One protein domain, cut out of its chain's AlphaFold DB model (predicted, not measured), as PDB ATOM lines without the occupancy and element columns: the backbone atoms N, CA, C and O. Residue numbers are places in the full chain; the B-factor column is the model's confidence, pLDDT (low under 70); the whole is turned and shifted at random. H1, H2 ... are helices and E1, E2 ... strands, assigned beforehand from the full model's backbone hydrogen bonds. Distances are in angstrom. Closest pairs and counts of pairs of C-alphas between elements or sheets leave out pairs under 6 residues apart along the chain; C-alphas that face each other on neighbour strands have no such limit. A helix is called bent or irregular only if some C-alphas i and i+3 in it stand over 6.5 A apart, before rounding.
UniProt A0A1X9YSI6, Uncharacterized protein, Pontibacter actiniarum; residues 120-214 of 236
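AT A GLANCE: This is residues 120 to 214 of the 236 residues of an uncharacterized protein of Pontibacter actiniarum (UniProt A0A1X9YSI6). One strongly twisted sheet of six strands curls round a single helix, H1, which packs on its hollow face; the tip of the hairpin E5 and E6, residues 194 to 199, sticks out. The printed part has 95 residues, with named elements in the order E1, E2, E3, E4, H1, E5, E6. The mixed sheet runs E1, E2, E3, E6, E5, E4, antiparallel but for the parallel pair E5 and E4. The class is mixed, helices and strands; the whole is compact, with a radius of gyration of the C-alphas of 14.1 A, yet elongated, spanning 45 by 27 by 24 A.

IN THESE COORDINATES: The longest strand is E6, residues 200 to 213, 38.0 A; C-alpha 213 is at (42.059, -44.206, -61.606). E5 is residues 184 to 193, 28.2 A, and E4 residues 157 to 160, 10.2 A. E3 is residues 139 to 146, 23.0 A, E2 residues 128 to 134, 19.9 A, and E1 residues 120 to 124, 10.9 A, from C-alpha 120 at (51.001, -54.825, -53.978). H1, residues 161 to 177, is 25.7 A long and irregular: C-alphas 162 and 165 are 7.8 A apart.

HOW THE PARTS SIT: E6 and E5 are antiparallel at 148 degrees, with N 203 and O 190 2.8 A apart, within hydrogen-bond range. E3 and E6 pair by N 143 and O 208, 2.8 A. E1, E2 and E3 form a meander, each strand the antiparallel neighbour of the one before, with N 122 and O 130 at 2.8 A and N 131 and O 142 at 2.8 A. E4, H1 and E5 form a strand-helix-strand unit, two parallel strands with a helix between, its crossover right-handed; N 189 and O 157 are 3.0 A apart. H1 is on one face of the sheet, making two layers; its closest C-alphas to E5 are those of Ala 161 and Glu 192, 5.5 A. In H1, 11 of 13 O i to N i+4 pairs are within hydrogen-bond range.

THE WHOLE: The C-alphas of Gly 196 and Thr 214, the two farthest apart, are 46.6 A from each other. The printed part has no cut and no long link. Its mean pLDDT is 84.2; residues 136, 150 to 152, 178 to 183, 197 and 213 to 214 are under 70.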
ATOM      1  N   ARG A 120      49.609 -54.620 -53.591       86.94
ATOM      2  CA  ARG A 120      51.001 -54.825 -53.978       86.94
ATOM      3  C   ARG A 120      51.853 -53.666 -53.517       86.94
ATOM      4  O   ARG A 120      51.502 -52.508 -53.727       86.94
ATOM      5  N   THR A 121      53.013 -53.975 -52.961       89.81
ATOM      6  CA  THR A 121      54.060 -52.982 -52.726       89.81
ATOM      7  C   THR A 121      54.682 -52.602 -54.065       89.81
ATOM      8  O   THR A 121      55.246 -53.447 -54.758       89.81
ATOM      9  N   THR A 122      54.578 -51.332 -54.449       88.56
ATOM     10  CA  THR A 122      55.134 -50.813 -55.709       88.56
ATOM     11  C   THR A 122      56.481 -50.131 -55.518       88.56
ATOM     12  O   THR A 122      57.295 -50.093 -56.440       88.56
ATOM     13  N   SER A 123      56.748 -49.610 -54.321       90.56
ATOM     14  CA  SER A 123      58.029 -49.010 -53.962       90.56
ATOM     15  C   SER A 123      58.264 -49.118 -52.461       90.56
ATOM     16  O   SER A 123      57.339 -48.929 -51.676       90.56
ATOM     17  N   GLN A 124      59.500 -49.397 -52.055       93.12
ATOM     18  CA  GLN A 124      59.888 -49.415 -50.652       93.12
ATOM     19  C   GLN A 124      61.291 -48.836 -50.491       93.12
ATOM     20  O   GLN A 124      62.244 -49.250 -51.150       93.12
ATOM     21  N   THR A 125      61.395 -47.859 -49.605       92.19
ATOM     22  CA  THR A 125      62.627 -47.200 -49.170       92.19
ATOM     23  C   THR A 125      62.660 -47.197 -47.640       92.19
ATOM     24  O   THR A 125      61.735 -47.697 -47.004       92.19
ATOM     25  N   LEU A 126      63.721 -46.653 -47.035       87.31
ATOM     26  CA  LEU A 126      63.835 -46.585 -45.574       87.31
ATOM     27  C   LEU A 126      62.680 -45.799 -44.928       87.31
ATOM     28  O   LEU A 126      62.185 -46.196 -43.876       87.31
ATOM     29  N   ASP A 127      62.259 -44.713 -45.579       92.62
ATOM     30  CA  ASP A 127      61.309 -43.756 -45.009       92.62
ATOM     31  C   ASP A 127      59.973 -43.729 -45.752       92.62
ATOM     32  O   ASP A 127      59.008 -43.171 -45.242       92.62
ATOM     33  N   ILE A 128      59.890 -44.319 -46.947       93.69
ATOM     34  CA  ILE A 128      58.672 -44.314 -47.761       93.69
ATOM     35  C   ILE A 128      58.350 -45.720 -48.251       93.69
ATOM     36  O   ILE A 128      59.170 -46.341 -48.931       93.69
ATOM     37  N   THR A 129      57.120 -46.163 -48.006       94.94
ATOM     38  CA  THR A 129      56.540 -47.372 -48.604       94.94
ATOM     39  C   THR A 129      55.309 -46.985 -49.404       94.94
ATOM     40  O   THR A 129      54.466 -46.233 -48.923       94.94
ATOM     41  N   THR A 130      55.198 -47.470 -50.637       93.88
ATOM     42  CA  THR A 130      54.031 -47.244 -51.493       93.88
ATOM     43  C   THR A 130      53.385 -48.565 -51.868       93.88
ATOM     44  O   THR A 130      54.057 -49.477 -52.353       93.88
ATOM     45  N   TYR A 131      52.074 -48.629 -51.683       92.94
ATOM     46  CA  TYR A 131      51.218 -49.729 -52.091       92.94
ATOM     47  C   TYR A 131      50.263 -49.282 -53.193       92.94
ATOM     48  O   TYR A 131      49.891 -48.109 -53.282       92.94
ATOM     49  N   GLU A 132      49.837 -50.234 -54.010       89.94
ATOM     50  CA  GLU A 132      48.637 -50.125 -54.828       89.94
ATOM     51  C   GLU A 132      47.620 -51.147 -54.344       89.94
ATOM     52  O   GLU A 132      47.965 -52.316 -54.169       89.94
ATOM     53  N   TYR A 133      46.388 -50.692 -54.133       88.62
ATOM     54  CA  TYR A 133      45.260 -51.527 -53.761       88.62
ATOM     55  C   TYR A 133      44.167 -51.427 -54.816       88.62
ATOM     56  O   TYR A 133      43.546 -50.379 -54.986       88.62
ATOM     57  N   ASP A 134      43.930 -52.529 -55.511       84.38
ATOM     58  CA  ASP A 134      42.848 -52.663 -56.465       84.38
ATOM     59  C   ASP A 134      41.616 -53.271 -55.765       84.38
ATOM     60  O   ASP A 134      41.589 -54.440 -55.360       84.38
ATOM     61  N   THR A 135      40.577 -52.458 -55.614       78.25
ATOM     62  CA  THR A 135      39.267 -52.880 -55.106       78.25
ATOM     63  C   THR A 135      38.380 -53.351 -56.260       78.25
ATOM     64  O   THR A 135      38.810 -53.454 -57.412       78.25
ATOM     65  N   ARG A 136      37.112 -53.656 -55.964       69.00
ATOM     66  CA  ARG A 136      36.138 -53.981 -57.007       69.00
ATOM     67  C   ARG A 136      35.872 -52.802 -57.937       69.00
ATOM     68  O   ARG A 136      35.606 -53.057 -59.105       69.00
ATOM     69  N   ASP A 137      35.885 -51.578 -57.413       71.12
ATOM     70  CA  ASP A 137      35.376 -50.398 -58.113       71.12
ATOM     71  C   ASP A 137      36.485 -49.388 -58.463       71.12
ATOM     72  O   ASP A 137      36.320 -48.599 -59.393       71.12
ATOM     73  N   ASN A 138      37.621 -49.422 -57.758       79.38
ATOM     74  CA  ASN A 138      38.664 -48.398 -57.826       79.38
ATOM     75  C   ASN A 138      40.078 -48.947 -57.587       79.38
ATOM     76  O   ASN A 138      40.262 -49.944 -56.887       79.38
ATOM     77  N   THR A 139      41.087 -48.211 -58.057       85.19
ATOM     78  CA  THR A 139      42.489 -48.423 -57.667       85.19
ATOM     79  C   THR A 139      42.978 -47.284 -56.780       85.19
ATOM     80  O   THR A 139      42.892 -46.108 -57.150       85.19
ATOM     81  N   TYR A 140      43.553 -47.638 -55.635       87.50
ATOM     82  CA  TYR A 140      44.138 -46.709 -54.677       87.50
ATOM     83  C   TYR A 140      45.651 -46.832 -54.655       87.50
ATOM     84  O   TYR A 140      46.202 -47.930 -54.649       87.50
ATOM     85  N   ARG A 141      46.328 -45.695 -54.540       91.38
ATOM     86  CA  ARG A 141      47.725 -45.618 -54.130       91.38
ATOM     87  C   ARG A 141      47.789 -45.211 -52.672       91.38
ATOM     88  O   ARG A 141      47.170 -44.229 -52.271       91.38
ATOM     89  N   VAL A 142      48.568 -45.953 -51.898       93.06
ATOM     90  CA  VAL A 142      48.788 -45.691 -50.477       93.06
ATOM     91  C   VAL A 142      50.264 -45.410 -50.268       93.06
ATOM     92  O   VAL A 142      51.089 -46.278 -50.529       93.06
ATOM     93  N   THR A 143      50.614 -44.224 -49.790       95.12
ATOM     94  CA  THR A 143      52.001 -43.837 -49.517       95.12
ATOM     95  C   THR A 143      52.182 -43.594 -48.027       95.12
ATOM     96  O   THR A 143      51.610 -42.660 -47.473       95.12
ATOM     97  N   LEU A 144      52.995 -44.427 -47.386       95.25
ATOM     98  CA  LEU A 144      53.389 -44.318 -45.987       95.25
ATOM     99  C   LEU A 144      54.722 -43.590 -45.948       95.25
ATOM    100  O   LEU A 144      55.693 -44.081 -46.513       95.25
ATOM    101  N   THR A 145      54.773 -42.447 -45.275       95.25
ATOM    102  CA  THR A 145      55.991 -41.663 -45.058       95.25
ATOM    103  C   THR A 145      56.306 -41.655 -43.572       95.25
ATOM    104  O   THR A 145      55.519 -41.149 -42.772       95.25
ATOM    105  N   LYS A 146      57.438 -42.233 -43.186       93.62
ATOM    106  CA  LYS A 146      57.942 -42.220 -41.817       93.62
ATOM    107  C   LYS A 146      58.214 -40.783 -41.386       93.62
ATOM    108  O   LYS A 146      58.714 -39.977 -42.168       93.62
ATOM    109  N   ILE A 147      57.879 -40.466 -40.141       91.12
ATOM    110  CA  ILE A 147      58.110 -39.140 -39.573       91.12
ATOM    111  C   ILE A 147      59.269 -39.214 -38.575       91.12
ATOM    112  O   ILE A 147      59.300 -40.074 -37.698       91.12
ATOM    113  N   ASP A 148      60.227 -38.298 -38.688       82.06
ATOM    114  CA  ASP A 148      61.439 -38.321 -37.858       82.06
ATOM    115  C   ASP A 148      61.217 -37.829 -36.419       82.06
ATOM    116  O   ASP A 148      62.026 -38.108 -35.535       82.06
ATOM    117  N   SER A 149      60.124 -37.101 -36.160       75.81
ATOM    118  CA  SER A 149      59.800 -36.582 -34.830       75.81
ATOM    119  C   SER A 149      58.363 -36.883 -34.423       75.81
ATOM    120  O   SER A 149      57.423 -36.637 -35.171       75.81
ATOM    121  N   ILE A 150      58.212 -37.381 -33.196       68.81
ATOM    122  CA  ILE A 150      56.923 -37.672 -32.551       68.81
ATOM    123  C   ILE A 150      56.380 -36.435 -31.816       68.81
ATOM    124  O   ILE A 150      55.182 -36.360 -31.544       68.81
ATOM    125  N   SER A 151      57.243 -35.470 -31.471       61.78
ATOM    126  CA  SER A 151      56.836 -34.302 -30.688       61.78
ATOM    127  C   SER A 151      55.794 -33.500 -31.471       61.78
ATOM    128  O   SER A 151      56.110 -32.975 -32.534       61.78
ATOM    129  N   ASP A 152      54.577 -33.427 -30.930       66.56
ATOM    130  CA  ASP A 152      53.420 -32.658 -31.423       66.56
ATOM    131  C   ASP A 152      52.500 -33.339 -32.459       66.56
ATOM    132  O   ASP A 152      51.579 -32.698 -32.967       66.56
ATOM    133  N   LEU A 153      52.657 -34.642 -32.727       70.44
ATOM    134  CA  LEU A 153      51.720 -35.379 -33.585       70.44
ATOM    135  C   LEU A 153      50.529 -35.946 -32.800       70.44
ATOM    136  O   LEU A 153      50.691 -36.704 -31.843       70.44
ATOM    137  N   ILE A 154      49.319 -35.622 -33.256       81.75
ATOM    138  CA  ILE A 154      48.094 -36.332 -32.878       81.75
ATOM    139  C   ILE A 154      47.937 -37.490 -33.861       81.75
ATOM    140  O   ILE A 154      47.859 -37.268 -35.068       81.75
ATOM    141  N   PHE A 155      47.918 -38.715 -33.340       86.62
ATOM    142  CA  PHE A 155      47.693 -39.911 -34.144       86.62
ATOM    143  C   PHE A 155      46.199 -40.202 -34.251       86.62
ATOM    144  O   PHE A 155      45.503 -40.253 -33.236       86.62
ATOM    145  N   ASP A 156      45.736 -40.433 -35.473       86.56
ATOM    146  CA  ASP A 156      44.381 -40.894 -35.763       86.56
ATOM    147  C   ASP A 156      44.218 -42.364 -35.350       86.56
ATOM    148  O   ASP A 156      43.181 -42.758 -34.817       86.56
ATOM    149  N   TYR A 157      45.272 -43.167 -35.548       89.88
ATOM    150  CA  TYR A 157      45.271 -44.601 -35.265       89.88
ATOM    151  C   TYR A 157      46.580 -45.097 -34.647       89.88
ATOM    152  O   TYR A 157      47.657 -44.516 -34.821       89.88
ATOM    153  N   LYS A 158      46.476 -46.237 -33.959       91.94
ATOM    154  CA  LYS A 158      47.601 -47.035 -33.472       91.94
ATOM    155  C   LYS A 158      47.447 -48.462 -33.992       91.94
ATOM    156  O   LYS A 158      46.445 -49.097 -33.673       91.94
ATOM    157  N   TRP A 159      48.432 -48.954 -34.738       93.94
ATOM    158  CA  TRP A 159      48.400 -50.282 -35.365       93.94
ATOM    159  C   TRP A 159      49.638 -51.091 -35.010       93.94
ATOM    160  O   TRP A 159      50.728 -50.534 -34.873       93.94
ATOM    161  N   GLU A 160      49.478 -52.403 -34.867       91.88
ATOM    162  CA  GLU A 160      50.627 -53.297 -34.766       91.88
ATOM    163  C   GLU A 160      51.301 -53.420 -36.138       91.88
ATOM    164  O   GLU A 160      50.626 -53.425 -37.167       91.88
ATOM    165  N   ALA A 161      52.631 -53.513 -36.174       89.19
ATOM    166  CA  ALA A 161      53.391 -53.605 -37.423       89.19
ATOM    167  C   ALA A 161      52.921 -54.763 -38.320       89.19
ATOM    168  O   ALA A 161      52.870 -54.611 -39.538       89.19
ATOM    169  N   ALA A 162      52.514 -55.884 -37.715       86.56
ATOM    170  CA  ALA A 162      51.983 -57.048 -38.420       86.56
ATOM    171  C   ALA A 162      50.606 -56.808 -39.076       86.56
ATOM    172  O   ALA A 162      50.245 -57.528 -40.001       86.56
ATOM    173  N   GLU A 163      49.855 -55.797 -38.634       88.62
ATOM    174  CA  GLU A 163      48.478 -55.530 -39.072       88.62
ATOM    175  C   GLU A 163      48.381 -54.355 -40.056       88.62
ATOM    176  O   GLU A 163      47.299 -54.054 -40.554       88.62
ATOM    177  N   VAL A 164      49.483 -53.659 -40.360       90.06
ATOM    178  CA  VAL A 164      49.445 -52.405 -41.137       90.06
ATOM    179  C   VAL A 164      48.734 -52.574 -42.481       90.06
ATOM    180  O   VAL A 164      47.844 -51.792 -42.804       90.06
ATOM    181  N   GLU A 165      49.085 -53.595 -43.263       89.38
ATOM    182  CA  GLU A 165      48.483 -53.808 -44.587       89.38
ATOM    183  C   GLU A 165      46.985 -54.123 -44.502       89.38
ATOM    184  O   GLU A 165      46.187 -53.612 -45.288       89.38
ATOM    185  N   GLN A 166      46.591 -54.919 -43.513       85.56
ATOM    186  CA  GLN A 166      45.198 -55.243 -43.232       85.56
ATOM    187  C   GLN A 166      44.402 -53.992 -42.848       85.56
ATOM    188  O   GLN A 166      43.344 -53.727 -43.422       85.56
ATOM    189  N   GLN A 167      44.927 -53.185 -41.926       89.25
ATOM    190  CA  GLN A 167      44.277 -51.956 -41.472       89.25
ATOM    191  C   GLN A 167      44.130 -50.946 -42.614       89.25
ATOM    192  O   GLN A 167      43.095 -50.288 -42.724       89.25
ATOM    193  N   LEU A 168      45.119 -50.860 -43.512       90.31
ATOM    194  CA  LEU A 168      45.032 -50.050 -44.729       90.31
ATOM    195  C   LEU A 168      43.891 -50.505 -45.642       90.31
ATOM    196  O   LEU A 168      43.097 -49.671 -46.080       90.31
ATOM    197  N   ARG A 169      43.776 -51.813 -45.899       88.12
ATOM    198  CA  ARG A 169      42.690 -52.381 -46.717       88.12
ATOM    199  C   ARG A 169      41.323 -52.086 -46.104       88.12
ATOM    200  O   ARG A 169      40.473 -51.523 -46.782       88.12
ATOM    201  N   TRP A 170      41.133 -52.362 -44.811       85.25
ATOM    202  CA  TRP A 170      39.878 -52.076 -44.103       85.25
ATOM    203  C   TRP A 170      39.502 -50.603 -44.111       85.25
ATOM    204  O   TRP A 170      38.330 -50.260 -44.276       85.25
ATOM    205  N   THR A 171      40.495 -49.739 -43.926       87.44
ATOM    206  CA  THR A 171      40.323 -48.292 -43.988       87.44
ATOM    207  C   THR A 171      39.762 -47.900 -45.357       87.44
ATOM    208  O   THR A 171      38.738 -47.226 -45.425       87.44
ATOM    209  N   ILE A 172      40.364 -48.392 -46.445       86.88
ATOM    210  CA  ILE A 172      39.918 -48.121 -47.819       86.88
ATOM    211  C   ILE A 172      38.526 -48.710 -48.092       86.88
ATOM    212  O   ILE A 172      37.639 -47.973 -48.520       86.88
ATOM    213  N   ASP A 173      38.296 -49.986 -47.775       81.94
ATOM    214  CA  ASP A 173      37.016 -50.674 -48.005       81.94
ATOM    215  C   ASP A 173      35.855 -49.988 -47.268       81.94
ATOM    216  O   ASP A 173      34.766 -49.799 -47.817       81.94
ATOM    217  N   SER A 174      36.088 -49.561 -46.022       79.94
ATOM    218  CA  SER A 174      35.099 -48.818 -45.234       79.94
ATOM    219  C   SER A 174      34.761 -47.474 -45.881       79.94
ATOM    220  O   SER A 174      33.607 -47.043 -45.853       79.94
ATOM    221  N   TYR A 175      35.740 -46.807 -46.499       78.06
ATOM    222  CA  TYR A 175      35.506 -45.547 -47.202       78.06
ATOM    223  C   TYR A 175      34.740 -45.716 -48.511       78.06
ATOM    224  O   TYR A 175      33.876 -44.882 -48.799       78.06
ATOM    225  N   GLU A 176      34.985 -46.782 -49.274       76.56
ATOM    226  CA  GLU A 176      34.226 -47.058 -50.504       76.56
ATOM    227  C   GLU A 176      32.726 -47.180 -50.223       76.56
ATOM    228  O   GLU A 176      31.894 -46.606 -50.932       76.56
ATOM    229  N   GLN A 177      32.370 -47.854 -49.123       72.25
ATOM    230  CA  GLN A 177      30.980 -47.993 -48.684       72.25
ATOM    231  C   GLN A 177      30.327 -46.642 -48.366       72.25
ATOM    232  O   GLN A 177      29.128 -46.458 -48.594       72.25
ATOM    233  N   LEU A 178      31.112 -45.676 -47.887       69.44
ATOM    234  CA  LEU A 178      30.657 -44.325 -47.563       69.44
ATOM    235  C   LEU A 178      30.590 -43.394 -48.794       69.44
ATOM    236  O   LEU A 178      30.127 -42.260 -48.661       69.44
ATOM    237  N   LYS A 179      30.987 -43.861 -49.994       64.56
ATOM    238  CA  LYS A 179      30.917 -43.151 -51.295       64.56
ATOM    239  C   LYS A 179      31.487 -41.723 -51.274       64.56
ATOM    240  O   LYS A 179      30.940 -40.811 -51.897       64.56
ATOM    241  N   GLY A 180      32.583 -41.517 -50.548       57.47
ATOM    242  CA  GLY A 180      33.297 -40.241 -50.493       57.47
ATOM    243  C   GLY A 180      34.395 -40.144 -51.556       57.47
ATOM    244  O   GLY A 180      35.116 -41.100 -51.792       57.47
ATOM    245  N   ASN A 181      34.562 -38.971 -52.169       54.00
ATOM    246  CA  ASN A 181      35.545 -38.727 -53.230       54.00
ATOM    247  C   ASN A 181      36.763 -37.957 -52.682       54.00
ATOM    248  O   ASN A 181      36.714 -36.731 -52.676       54.00
ATOM    249  N   HIS A 182      37.796 -38.607 -52.123       55.34
ATOM    250  CA  HIS A 182      38.831 -37.859 -51.382       55.34
ATOM    251  C   HIS A 182      40.246 -38.443 -51.448       55.34
ATOM    252  O   HIS A 182      40.448 -39.652 -51.436       55.34
ATOM    253  N   LYS A 183      41.228 -37.527 -51.428       63.25
ATOM    254  CA  LYS A 183      42.569 -37.791 -50.901       63.25
ATOM    255  C   LYS A 183      42.475 -37.794 -49.384       63.25
ATOM    256  O   LYS A 183      41.970 -36.827 -48.810       63.25
ATOM    257  N   TYR A 184      42.955 -38.851 -48.755       80.06
ATOM    258  CA  TYR A 184      42.869 -39.020 -47.314       80.06
ATOM    259  C   TYR A 184      44.265 -39.051 -46.709       80.06
ATOM    260  O   TYR A 184      45.160 -39.689 -47.257       80.06
ATOM    261  N   ASN A 185      44.460 -38.314 -45.619       87.31
ATOM    262  CA  ASN A 185      45.736 -38.239 -44.927       87.31
ATOM    263  C   ASN A 185      45.533 -38.671 -43.472       87.31
ATOM    264  O   ASN A 185      44.653 -38.134 -42.800       87.31
ATOM    265  N   LEU A 186      46.325 -39.643 -43.029       90.12
ATOM    266  CA  LEU A 186      46.305 -40.216 -41.690       90.12
ATOM    267  C   LEU A 186      47.651 -40.043 -41.012       90.12
ATOM    268  O   LEU A 186      48.690 -40.322 -41.606       90.12
ATOM    269  N   ASN A 187      47.632 -39.732 -39.726       91.19
ATOM    270  CA  ASN A 187      48.782 -39.904 -38.856       91.19
ATOM    271  C   ASN A 187      48.608 -41.199 -38.064       91.19
ATOM    272  O   ASN A 187      47.717 -41.320 -37.226       91.19
ATOM    273  N   VAL A 188      49.476 -42.174 -38.310       91.75
ATOM    274  CA  VAL A 188      49.406 -43.497 -37.679       91.75
ATOM    275  C   VAL A 188      50.664 -43.752 -36.868       91.75
ATOM    276  O   VAL A 188      51.778 -43.533 -37.339       91.75
ATOM    277  N   CYS A 189      50.496 -44.249 -35.646       92.25
ATOM    278  CA  CYS A 189      51.600 -44.778 -34.856       92.25
ATOM    279  C   CYS A 189      51.642 -46.301 -35.007       92.25
ATOM    280  O   CYS A 189      50.764 -47.005 -34.503       92.25
ATOM    281  N   VAL A 190      52.661 -46.804 -35.699       92.56
ATOM    282  CA  VAL A 190      52.898 -48.243 -35.831       92.56
ATOM    283  C   VAL A 190      53.778 -48.702 -34.681       92.56
ATOM    284  O   VAL A 190      54.791 -48.064 -34.382       92.56
ATOM    285  N   PHE A 191      53.400 -49.796 -34.027       91.81
ATOM    286  CA  PHE A 191      54.163 -50.352 -32.919       91.81
ATOM    287  C   PHE A 191      54.559 -51.806 -33.156       91.81
ATOM    288  O   PHE A 191      53.814 -52.575 -33.757       91.81
ATOM    289  N   GLU A 192      55.727 -52.186 -32.652       92.12
ATOM    290  CA  GLU A 192      56.221 -53.564 -32.686       92.12
ATOM    291  C   GLU A 192      56.826 -53.949 -31.333       92.12
ATOM    292  O   GLU A 192      57.447 -53.126 -30.648       92.12
ATOM    293  N   TYR A 193      56.626 -55.204 -30.933       87.19
ATOM    294  CA  TYR A 193      57.251 -55.761 -29.740       87.19
ATOM    295  C   TYR A 193      58.673 -56.197 -30.072       87.19
ATOM    296  O   TYR A 193      58.890 -57.014 -30.965       87.19
ATOM    297  N   LEU A 194      59.650 -55.675 -29.335       84.81
ATOM    298  CA  LEU A 194      61.035 -56.096 -29.506       84.81
ATOM    299  C   LEU A 194      61.209 -57.486 -28.888       84.81
ATOM    300  O   LEU A 194      60.963 -57.666 -27.693       84.81
ATOM    301  N   GLU A 195      61.634 -58.463 -29.696       78.44
ATOM    302  CA  GLU A 195      61.806 -59.849 -29.250       78.44
ATOM    303  C   GLU A 195      62.591 -59.929 -27.930       78.44
ATOM    304  O   GLU A 195      63.679 -59.366 -27.776       78.44
ATOM    305  N   GLY A 196      62.021 -60.637 -26.952       72.00
ATOM    306  CA  GLY A 196      62.651 -60.862 -25.650       72.00
ATOM    307  C   GLY A 196      62.606 -59.680 -24.672       72.00
ATOM    308  O   GLY A 196      63.201 -59.789 -23.600       72.00
ATOM    309  N   ASN A 197      61.902 -58.585 -24.978       69.00
ATOM    310  CA  ASN A 197      61.716 -57.445 -24.073       69.00
ATOM    311  C   ASN A 197      60.244 -57.011 -23.959       69.00
ATOM    312  O   ASN A 197      59.432 -57.232 -24.845       69.00
ATOM    313  N   VAL A 198      59.910 -56.318 -22.863       75.44
ATOM    314  CA  VAL A 198      58.614 -55.617 -22.684       75.44
ATOM    315  C   VAL A 198      58.608 -54.262 -23.424       75.44
ATOM    316  O   VAL A 198      57.629 -53.520 -23.401       75.44
ATOM    317  N   ALA A 199      59.731 -53.905 -24.051       84.00
ATOM    318  CA  ALA A 199      59.888 -52.658 -24.776       84.00
ATOM    319  C   ALA A 199      59.175 -52.727 -26.131       84.00
ATOM    320  O   ALA A 199      59.274 -53.716 -26.858       84.00
ATOM    321  N   VAL A 200      58.488 -51.639 -26.462       86.88
ATOM    322  CA  VAL A 200      57.770 -51.464 -27.722       86.88
ATOM    323  C   VAL A 200      58.480 -50.376 -28.513       86.88
ATOM    324  O   VAL A 200      58.739 -49.294 -27.979       86.88
ATOM    325  N   GLN A 201      58.793 -50.654 -29.772       88.81
ATOM    326  CA  GLN A 201      59.269 -49.636 -30.699       88.81
ATOM    327  C   GLN A 201      58.061 -48.952 -31.337       88.81
ATOM    328  O   GLN A 201      57.134 -49.616 -31.793       88.81
ATOM    329  N   LEU A 202      58.064 -47.619 -31.336       89.75
ATOM    330  CA  LEU A 202      57.012 -46.793 -31.922       89.75
ATOM    331  C   LEU A 202      57.571 -46.068 -33.142       89.75
ATOM    332  O   LEU A 202      58.555 -45.336 -33.029       89.75
ATOM    333  N   THR A 203      56.921 -46.245 -34.285       91.50
ATOM    334  CA  THR A 203      57.291 -45.608 -35.547       91.50
ATOM    335  C   THR A 203      56.105 -44.794 -36.065       91.50
ATOM    336  O   THR A 203      55.074 -45.373 -36.413       91.50
ATOM    337  N   PRO A 204      56.194 -43.455 -36.094       93.31
ATOM    338  CA  PRO A 204      55.130 -42.616 -36.629       93.31
ATOM    339  C   PRO A 204      55.176 -42.579 -38.163       93.31
ATOM    340  O   PRO A 204      56.244 -42.465 -38.767       93.31
ATOM    341  N   PHE A 205      54.003 -42.617 -38.787       92.88
ATOM    342  CA  PHE A 205      53.821 -42.508 -40.229       92.88
ATOM    343  C   PHE A 205      52.754 -41.470 -40.568       92.88
ATOM    344  O   PHE A 205      51.719 -41.388 -39.909       92.88
ATOM    345  N   ASN A 206      52.990 -40.726 -41.644       93.19
ATOM    346  CA  ASN A 206      51.959 -40.029 -42.397       93.19
ATOM    347  C   ASN A 206      51.545 -40.925 -43.569       93.19
ATOM    348  O   ASN A 206      52.393 -41.316 -44.370       93.19
ATOM    349  N   ILE A 207      50.267 -41.273 -43.667       93.81
ATOM    350  CA  ILE A 207      49.737 -42.130 -44.723       93.81
ATOM    351  C   ILE A 207      48.846 -41.290 -45.620       93.81
ATOM    352  O   ILE A 207      47.831 -40.762 -45.176       93.81
ATOM    353  N   LEU A 208      49.208 -41.208 -46.893       93.12
ATOM    354  CA  LEU A 208      48.401 -40.591 -47.934       93.12
ATOM    355  C   LEU A 208      47.728 -41.686 -48.768       93.12
ATOM    356  O   LEU A 208      48.413 -42.521 -49.354       93.12
ATOM    357  N   ILE A 209      46.400 -41.670 -48.837       91.88
ATOM    358  CA  ILE A 209      45.589 -42.549 -49.686       91.88
ATOM    359  C   ILE A 209      45.000 -41.703 -50.816       91.88
ATOM    360  O   ILE A 209      44.280 -40.731 -50.568       91.88
ATOM    361  N   GLU A 210      45.303 -42.069 -52.058       89.50
ATOM    362  CA  GLU A 210      44.840 -41.378 -53.261       89.50
ATOM    363  C   GLU A 210      44.167 -42.356 -54.220       89.50
ATOM    364  O   GLU A 210      44.719 -43.401 -54.549       89.50
ATOM    365  N   LEU A 211      42.995 -41.982 -54.724       87.25
ATOM    366  CA  LEU A 211      42.372 -42.643 -55.863       87.25
ATOM    367  C   LEU A 211      43.182 -42.320 -57.128       87.25
ATOM    368  O   LEU A 211      43.314 -41.147 -57.484       87.25
ATOM    369  N   THR A 212      43.752 -43.330 -57.789       81.06
ATOM    370  CA  THR A 212      44.624 -43.118 -58.959       81.06
ATOM    371  C   THR A 212      43.911 -43.253 -60.294       81.06
ATOM    372  O   THR A 212      44.318 -42.580 -61.237       81.06
ATOM    373  N   ASP A 213      42.867 -44.080 -60.387       67.12
ATOM    374  CA  ASP A 213      42.059 -44.206 -61.606       67.12
ATOM    375  C   ASP A 213      40.685 -44.843 -61.315       67.12
ATOM    376  O   ASP A 213      40.574 -45.739 -60.478       67.12
ATOM    377  N   THR A 214      39.649 -44.387 -62.028       55.06
ATOM    378  CA  THR A 214      38.254 -44.895 -61.981       55.06
ATOM    379  C   THR A 214      37.876 -45.706 -63.227       55.06
ATOM    380  O   THR A 214      36.707 -45.981 -63.489       55.06
TER     381      THR A 214